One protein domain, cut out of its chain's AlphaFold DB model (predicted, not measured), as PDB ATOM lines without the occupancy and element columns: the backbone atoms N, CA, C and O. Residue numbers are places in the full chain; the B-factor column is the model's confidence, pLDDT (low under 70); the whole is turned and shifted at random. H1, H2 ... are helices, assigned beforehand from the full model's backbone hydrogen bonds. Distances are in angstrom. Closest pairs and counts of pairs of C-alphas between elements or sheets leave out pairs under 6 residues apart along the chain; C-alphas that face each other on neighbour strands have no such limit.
ATOM      1  N   SER A  35     448.123 464.406 385.864       76.44
ATOM      2  CA  SER A  35     448.952 463.848 384.798       76.44
ATOM      3  C   SER A  35     450.446 463.935 385.119       76.44
ATOM      4  O   SER A  35     450.902 464.803 385.864       76.44
ATOM      5  N   LEU A  36     451.240 463.068 384.482       78.89
ATOM      6  CA  LEU A  36     452.704 463.182 384.472       78.89
ATOM      7  C   LEU A  36     453.171 464.533 383.907       78.89
ATOM      8  O   LEU A  36     454.217 465.037 384.311       78.89
ATOM      9  N   ASN A  37     452.382 465.143 383.019       79.37
ATOM     10  CA  ASN A  37     452.666 466.480 382.505       79.37
ATOM     11  C   ASN A  37     452.566 467.538 383.606       79.37
ATOM     12  O   ASN A  37     453.435 468.401 383.680       79.37
ATOM     13  N   ASP A  38     451.579 467.428 384.500       77.74
ATOM     14  CA  ASP A  38     451.447 468.343 385.635       77.74
ATOM     15  C   ASP A  38     452.652 468.189 386.558       77.74
ATOM     16  O   ASP A  38     453.257 469.182 386.942       77.74
ATOM     17  N   LEU A  39     453.074 466.948 386.840       71.84
ATOM     18  CA  LEU A  39     454.282 466.687 387.625       71.84
ATOM     19  C   LEU A  39     455.523 467.317 386.977       71.84
ATOM     20  O   LEU A  39     456.345 467.907 387.676       71.84
ATOM     21  N   LYS A  40     455.645 467.247 385.645       76.60
ATOM     22  CA  LYS A  40     456.723 467.916 384.910       76.60
ATOM     23  C   LYS A  40     456.636 469.436 385.048       76.60
ATOM     24  O   LYS A  40     457.658 470.072 385.275       76.60
ATOM     25  N   THR A  41     455.444 470.026 384.974       77.12
ATOM     26  CA  THR A  41     455.232 471.466 385.186       77.12
ATOM     27  C   THR A  41     455.569 471.889 386.616       77.12
ATOM     28  O   THR A  41     456.226 472.909 386.812       77.12
ATOM     29  N   VAL A  42     455.171 471.100 387.615       74.71
ATOM     30  CA  VAL A  42     455.530 471.285 389.028       74.71
ATOM     31  C   VAL A  42     457.046 471.267 389.190       74.71
ATOM     32  O   VAL A  42     457.638 472.211 389.705       74.71
ATOM     33  N   PHE A  43     457.689 470.225 388.669       76.53
ATOM     34  CA  PHE A  43     459.135 470.068 388.720       76.53
ATOM     35  C   PHE A  43     459.862 471.227 388.027       76.53
ATOM     36  O   PHE A  43     460.766 471.823 388.605       76.53
ATOM     37  N   HIS A  44     459.407 471.625 386.841       75.95
ATOM     38  CA  HIS A  44     459.937 472.773 386.112       75.95
ATOM     39  C   HIS A  44     459.793 474.081 386.911       75.95
ATOM     40  O   HIS A  44     460.736 474.865 386.998       75.95
ATOM     41  N   ASN A  45     458.648 474.313 387.560       78.20
ATOM     42  CA  ASN A  45     458.432 475.492 388.407       78.20
ATOM     43  C   ASN A  45     459.321 475.493 389.662       78.20
ATOM     44  O   ASN A  45     459.767 476.557 390.091       78.20
ATOM     45  N   LEU A  46     459.606 474.318 390.229       75.39
ATOM     46  CA  LEU A  46     460.533 474.166 391.353       75.39
ATOM     47  C   LEU A  46     461.991 474.419 390.946       75.39
ATOM     48  O   LEU A  46     462.754 474.962 391.744       75.39
ATOM     49  N   LEU A  47     462.374 474.050 389.719       75.52
ATOM     50  CA  LEU A  47     463.717 474.269 389.167       75.52
ATOM     51  C   LEU A  47     463.969 475.701 388.695       75.52
ATOM     52  O   LEU A  47     465.113 476.157 388.713       75.52
ATOM     53  N   HIS A  48     462.910 476.406 388.301       73.90
ATOM     54  CA  HIS A  48     462.950 477.802 387.872       73.90
ATOM     55  C   HIS A  48     462.198 478.709 388.862       73.90
ATOM     56  O   HIS A  48     461.191 479.332 388.496       73.90
ATOM     57  N   PRO A  49     462.649 478.809 390.131       71.19
ATOM     58  CA  PRO A  49     461.996 479.658 391.111       71.19
ATOM     59  C   PRO A  49     462.240 481.127 390.753       71.19
ATOM     60  O   PRO A  49     463.261 481.701 391.121       71.19
ATOM     61  N   LYS A  50     461.256 481.777 390.111       65.45
ATOM     62  CA  LYS A  50     461.313 483.202 389.706       65.45
ATOM     63  C   LYS A  50     461.759 484.169 390.814       65.45
ATOM     64  O   LYS A  50     462.188 485.280 390.520       65.45
ATOM     65  N   ASN A  51     461.628 483.775 392.081       67.60
ATOM     66  CA  ASN A  51     461.907 484.610 393.245       67.60
ATOM     67  C   ASN A  51     463.233 484.282 393.965       67.60
ATOM     68  O   ASN A  51     463.548 484.926 394.961       67.60
ATOM     69  N   ASN A  52     464.016 483.289 393.517       69.66
ATOM     70  CA  ASN A  52     465.236 482.887 394.224       69.66
ATOM     71  C   ASN A  52     466.485 482.954 393.335       69.66
ATOM     72  O   ASN A  52     466.979 481.941 392.838       69.66
ATOM     73  N   LYS A  53     467.037 484.169 393.208       78.05
ATOM     74  CA  LYS A  53     468.266 484.442 392.443       78.05
ATOM     75  C   LYS A  53     469.443 483.554 392.861       78.05
ATOM     76  O   LYS A  53     470.259 483.223 392.011       78.05
ATOM     77  N   ALA A  54     469.533 483.156 394.134       80.18
ATOM     78  CA  ALA A  54     470.623 482.308 394.620       80.18
ATOM     79  C   ALA A  54     470.565 480.894 394.019       80.18
ATOM     80  O   ALA A  54     471.594 480.349 393.622       80.18
ATOM     81  N   VAL A  55     469.362 480.320 393.905       78.23
ATOM     82  CA  VAL A  55     469.153 479.008 393.271       78.23
ATOM     83  C   VAL A  55     469.446 479.098 391.780       78.23
ATOM     84  O   VAL A  55     470.171 478.261 391.245       78.23
ATOM     85  N   ASP A  56     468.966 480.157 391.124       80.49
ATOM     86  CA  ASP A  56     469.252 480.380 389.709       80.49
ATOM     87  C   ASP A  56     470.744 480.542 389.428       80.49
ATOM     88  O   ASP A  56     471.238 479.944 388.473       80.49
ATOM     89  N   GLN A  57     471.465 481.291 390.266       83.19
ATOM     90  CA  GLN A  57     472.917 481.453 390.176       83.19
ATOM     91  C   GLN A  57     473.653 480.129 390.392       83.19
ATOM     92  O   GLN A  57     474.561 479.814 389.624       83.19
ATOM     93  N   ALA A  58     473.262 479.336 391.394       83.80
ATOM     94  CA  ALA A  58     473.867 478.032 391.654       83.80
ATOM     95  C   ALA A  58     473.693 477.091 390.453       83.80
ATOM     96  O   ALA A  58     474.661 476.486 389.993       83.80
ATOM     97  N   PHE A  59     472.486 477.027 389.886       83.61
ATOM     98  CA  PHE A  59     472.247 476.254 388.674       83.61
ATOM     99  C   PHE A  59     473.016 476.811 387.476       83.61
ATOM    100  O   PHE A  59     473.661 476.025 386.802       83.61
ATOM    101  N   GLN A  60     473.053 478.131 387.253       83.82
ATOM    102  CA  GLN A  60     473.845 478.729 386.163       83.82
ATOM    103  C   GLN A  60     475.327 478.355 386.271       83.82
ATOM    104  O   GLN A  60     475.950 478.033 385.264       83.82
ATOM    105  N   GLN A  61     475.898 478.351 387.478       85.39
ATOM    106  CA  GLN A  61     477.291 477.951 387.691       85.39
ATOM    107  C   GLN A  61     477.534 476.476 387.352       85.39
ATOM    108  O   GLN A  61     478.574 476.137 386.786       85.39
ATOM    109  N   ILE A  62     476.597 475.590 387.696       84.45
ATOM    110  CA  ILE A  62     476.710 474.159 387.389       84.45
ATOM    111  C   ILE A  62     476.464 473.914 385.894       84.45
ATOM    112  O   ILE A  62     477.218 473.165 385.276       84.45
ATOM    113  N   GLU A  63     475.474 474.578 385.295       84.11
ATOM    114  CA  GLU A  63     475.175 474.538 383.858       84.11
ATOM    115  C   GLU A  63     476.382 475.002 383.036       84.11
ATOM    116  O   GLU A  63     476.760 474.336 382.077       84.11
ATOM    117  N   GLN A  64     477.058 476.079 383.451       85.95
ATOM    118  CA  GLN A  64     478.276 476.568 382.794       85.95
ATOM    119  C   GLN A  64     479.439 475.572 382.869       85.95
ATOM    120  O   GLN A  64     480.237 475.505 381.939       85.95
ATOM    121  N   LYS A  65     479.548 474.800 383.958       86.16
ATOM    122  CA  LYS A  65     480.618 473.803 384.137       86.16
ATOM    123  C   LYS A  65     480.333 472.473 383.446       86.16
ATOM    124  O   LYS A  65     481.262 471.809 383.005       86.16
ATOM    125  N   THR A  66     479.074 472.047 383.430       83.25
ATOM    126  CA  THR A  66     478.676 470.702 382.984       83.25
ATOM    127  C   THR A  66     478.079 470.687 381.583       83.25
ATOM    128  O   THR A  66     478.007 469.621 380.981       83.25
ATOM    129  N   HIS A  67     477.649 471.842 381.061       80.91
ATOM    130  CA  HIS A  67     476.879 471.981 379.818       80.91
ATOM    131  C   HIS A  67     475.579 471.157 379.786       80.91
ATOM    132  O   HIS A  67     475.015 470.914 378.720       80.91
ATOM    133  N   LEU A  68     475.088 470.723 380.951       82.75
ATOM    134  CA  LEU A  68     473.833 469.994 381.094       82.75
ATOM    135  C   LEU A  68     472.715 470.946 381.511       82.75
ATOM    136  O   LEU A  68     472.941 471.868 382.284       82.75
ATOM    137  N   GLU A  69     471.500 470.685 381.039       83.67
ATOM    138  CA  GLU A  69     470.293 471.395 381.476       83.67
ATOM    139  C   GLU A  69     470.007 471.117 382.966       83.67
ATOM    140  O   GLU A  69     470.191 469.984 383.430       83.67
ATOM    141  N   ARG A  70     469.492 472.115 383.707       81.48
ATOM    142  CA  ARG A  70     469.022 471.989 385.110       81.48
ATOM    143  C   ARG A  70     468.282 470.694 385.415       81.48
ATOM    144  O   ARG A  70     468.576 470.047 386.417       81.48
ATOM    145  N   GLU A  71     467.334 470.313 384.559       81.33
ATOM    146  CA  GLU A  71     466.512 469.114 384.753       81.33
ATOM    147  C   GLU A  71     467.383 467.853 384.855       81.33
ATOM    148  O   GLU A  71     467.245 467.066 385.791       81.33
ATOM    149  N   LYS A  72     468.354 467.701 383.942       82.75
ATOM    150  CA  LYS A  72     469.293 466.570 383.921       82.75
ATOM    151  C   LYS A  72     470.230 466.588 385.122       82.75
ATOM    152  O   LYS A  72     470.496 465.529 385.683       82.75
ATOM    153  N   ILE A  73     470.693 467.769 385.539       84.16
ATOM    154  CA  ILE A  73     471.512 467.924 386.751       84.16
ATOM    155  C   ILE A  73     470.735 467.420 387.967       84.16
ATOM    156  O   ILE A  73     471.274 466.646 388.753       84.16
ATOM    157  N   VAL A  74     469.464 467.798 388.111       84.43
ATOM    158  CA  VAL A  74     468.657 467.346 389.249       84.43
ATOM    159  C   VAL A  74     468.371 465.853 389.186       84.43
ATOM    160  O   VAL A  74     468.507 465.196 390.213       84.43
ATOM    161  N   TYR A  75     468.081 465.275 388.018       82.08
ATOM    162  CA  TYR A  75     467.968 463.815 387.905       82.08
ATOM    163  C   TYR A  75     469.276 463.095 388.238       82.08
ATOM    164  O   TYR A  75     469.243 462.067 388.910       82.08
ATOM    165  N   ALA A  76     470.426 463.641 387.834       85.07
ATOM    166  CA  ALA A  76     471.729 463.090 388.190       85.07
ATOM    167  C   ALA A  76     471.980 463.177 389.702       85.07
ATOM    168  O   ALA A  76     472.381 462.189 390.308       85.07
ATOM    169  N   VAL A  77     471.682 464.317 390.332       85.19
ATOM    170  CA  VAL A  77     471.795 464.498 391.788       85.19
ATOM    171  C   VAL A  77     470.850 463.554 392.528       85.19
ATOM    172  O   VAL A  77     471.288 462.874 393.450       85.19
ATOM    173  N   LEU A  78     469.587 463.440 392.109       83.71
ATOM    174  CA  LEU A  78     468.630 462.488 392.677       83.71
ATOM    175  C   LEU A  78     469.084 461.038 392.479       83.71
ATOM    176  O   LEU A  78     468.931 460.231 393.390       83.71
ATOM    177  N   GLY A  79     469.681 460.714 391.330       83.37
ATOM    178  CA  GLY A  79     470.255 459.402 391.043       83.37
ATOM    179  C   GLY A  79     471.456 459.081 391.932       83.37
ATOM    180  O   GLY A  79     471.515 457.996 392.500       83.37
ATOM    181  N   VAL A  80     472.371 460.034 392.126       84.06
ATOM    182  CA  VAL A  80     473.523 459.903 393.035       84.06
ATOM    183  C   VAL A  80     473.066 459.808 394.487       84.06
ATOM    184  O   VAL A  80     473.578 458.971 395.221       84.06
ATOM    185  N   ILE A  81     472.083 460.612 394.901       79.97
ATOM    186  CA  ILE A  81     471.469 460.533 396.232       79.97
ATOM    187  C   ILE A  81     470.784 459.174 396.418       79.97
ATOM    188  O   ILE A  81     470.961 458.546 397.456       79.97
ATOM    189  N   GLY A  82     470.039 458.695 395.419       77.49
ATOM    190  CA  GLY A  82     469.405 457.378 395.430       77.49
ATOM    191  C   GLY A  82     470.435 456.258 395.547       77.49
ATOM    192  O   GLY A  82     470.298 455.389 396.400       77.49
ATOM    193  N   LEU A  83     471.514 456.326 394.769       78.82
ATOM    194  CA  LEU A  83     472.628 455.382 394.837       78.82
ATOM    195  C   LEU A  83     473.320 455.435 396.206       78.82
ATOM    196  O   LEU A  83     473.567 454.402 396.821       78.82
ATOM    197  N   TYR A  84     473.568 456.636 396.728       78.35
ATOM    198  CA  TYR A  84     474.116 456.836 398.064       78.35
ATOM    199  C   TYR A  84     473.192 456.275 399.147       78.35
ATOM    200  O   TYR A  84     473.681 455.682 400.098       78.35
ATOM    201  N   MET A  85     471.869 456.395 399.007       72.79
ATOM    202  CA  MET A  85     470.916 455.793 399.945       72.79
ATOM    203  C   MET A  85     470.941 454.260 399.912       72.79
ATOM    204  O   MET A  85     470.666 453.637 400.934       72.79
ATOM    205  N   VAL A  86     471.298 453.647 398.780       70.06
ATOM    206  CA  VAL A  86     471.443 452.186 398.666       70.06
ATOM    207  C   VAL A  86     472.711 451.688 399.368       70.06
ATOM    208  O   VAL A  86     472.676 450.645 400.013       70.06
ATOM    209  N   PHE A  87     473.826 452.419 399.263       68.65
ATOM    210  CA  PHE A  87     475.134 451.972 399.775       68.65
ATOM    211  C   PHE A  87     475.558 452.607 401.108       68.65
ATOM    212  O   PHE A  87     476.459 452.108 401.780       68.65
TER     213      PHE A  87
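AT A GLANCE: This is residues 35 to 87 of the 196 residues of the protein "Receptor expression-enhancing protein" of Onchocerca volvulus (UniProt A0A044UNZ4). Two helices, H1 and H3, meet near their ends in an open L, with the corner at Leu 47 and Arg 70, and a third helix, H2, passes close to that corner with its Phe 59. The outer part of H3, residues 75 to 87, sticks out as a free arm. The printed part has 53 residues with three named helices, H1, H2 and H3 along the chain, and no named strand; the class is all helix. The whole is loose, with a radius of gyration of the C-alphas of 12.5 A, and flat, spanning 35 by 33 by 18 A.

IN THESE COORDINATES: Find C-alpha 36 at (452.704, 463.182, 384.472); from there H1, residues 36 to 47, runs 16.3 A to C-alpha 47 at (463.717, 474.269, 389.167). Next comes H2, residues 53 to 66, 19.7 A long. H3, residues 70 to 87, is the longest at 25.6 A and ends at C-alpha 87, (475.134, 451.972, 399.775).

HOW THE PARTS SIT: Look first at residues 44 to 47 of H1 and 70 to 71 of H3: the two helices only just touch, with 3 pairs of C-alphas within 8 A, and touch only at their ends. Their closest C-alphas, of Leu 47 and Arg 70, are 7.1 A apart, and their lines are about perpendicular at 84 degrees. H2 and H3 are close but not clearly touching; their closest C-alphas, of Phe 59 and Arg 70, are 6.4 A apart. Their lines are also about perpendicular, at 82 degrees. H1 and H2 are only just apart, with 8.3 A between their closest C-alphas. In H1, H2 and H3 every O i to N i+4 pair is within hydrogen-bond range.

THE WHOLE: The two C-alphas farthest apart, of Asn 51 and Phe 87, are 35.8 A apart. The printed part has no cut, and the links H1 to H2 and H2 to H3 are tight. Residues 49 to 54, of which 53 to 54 belong to H2, stand free. The mean pLDDT of the printed part is 79.1; residues 50 to 52 and residue 87 are under 70.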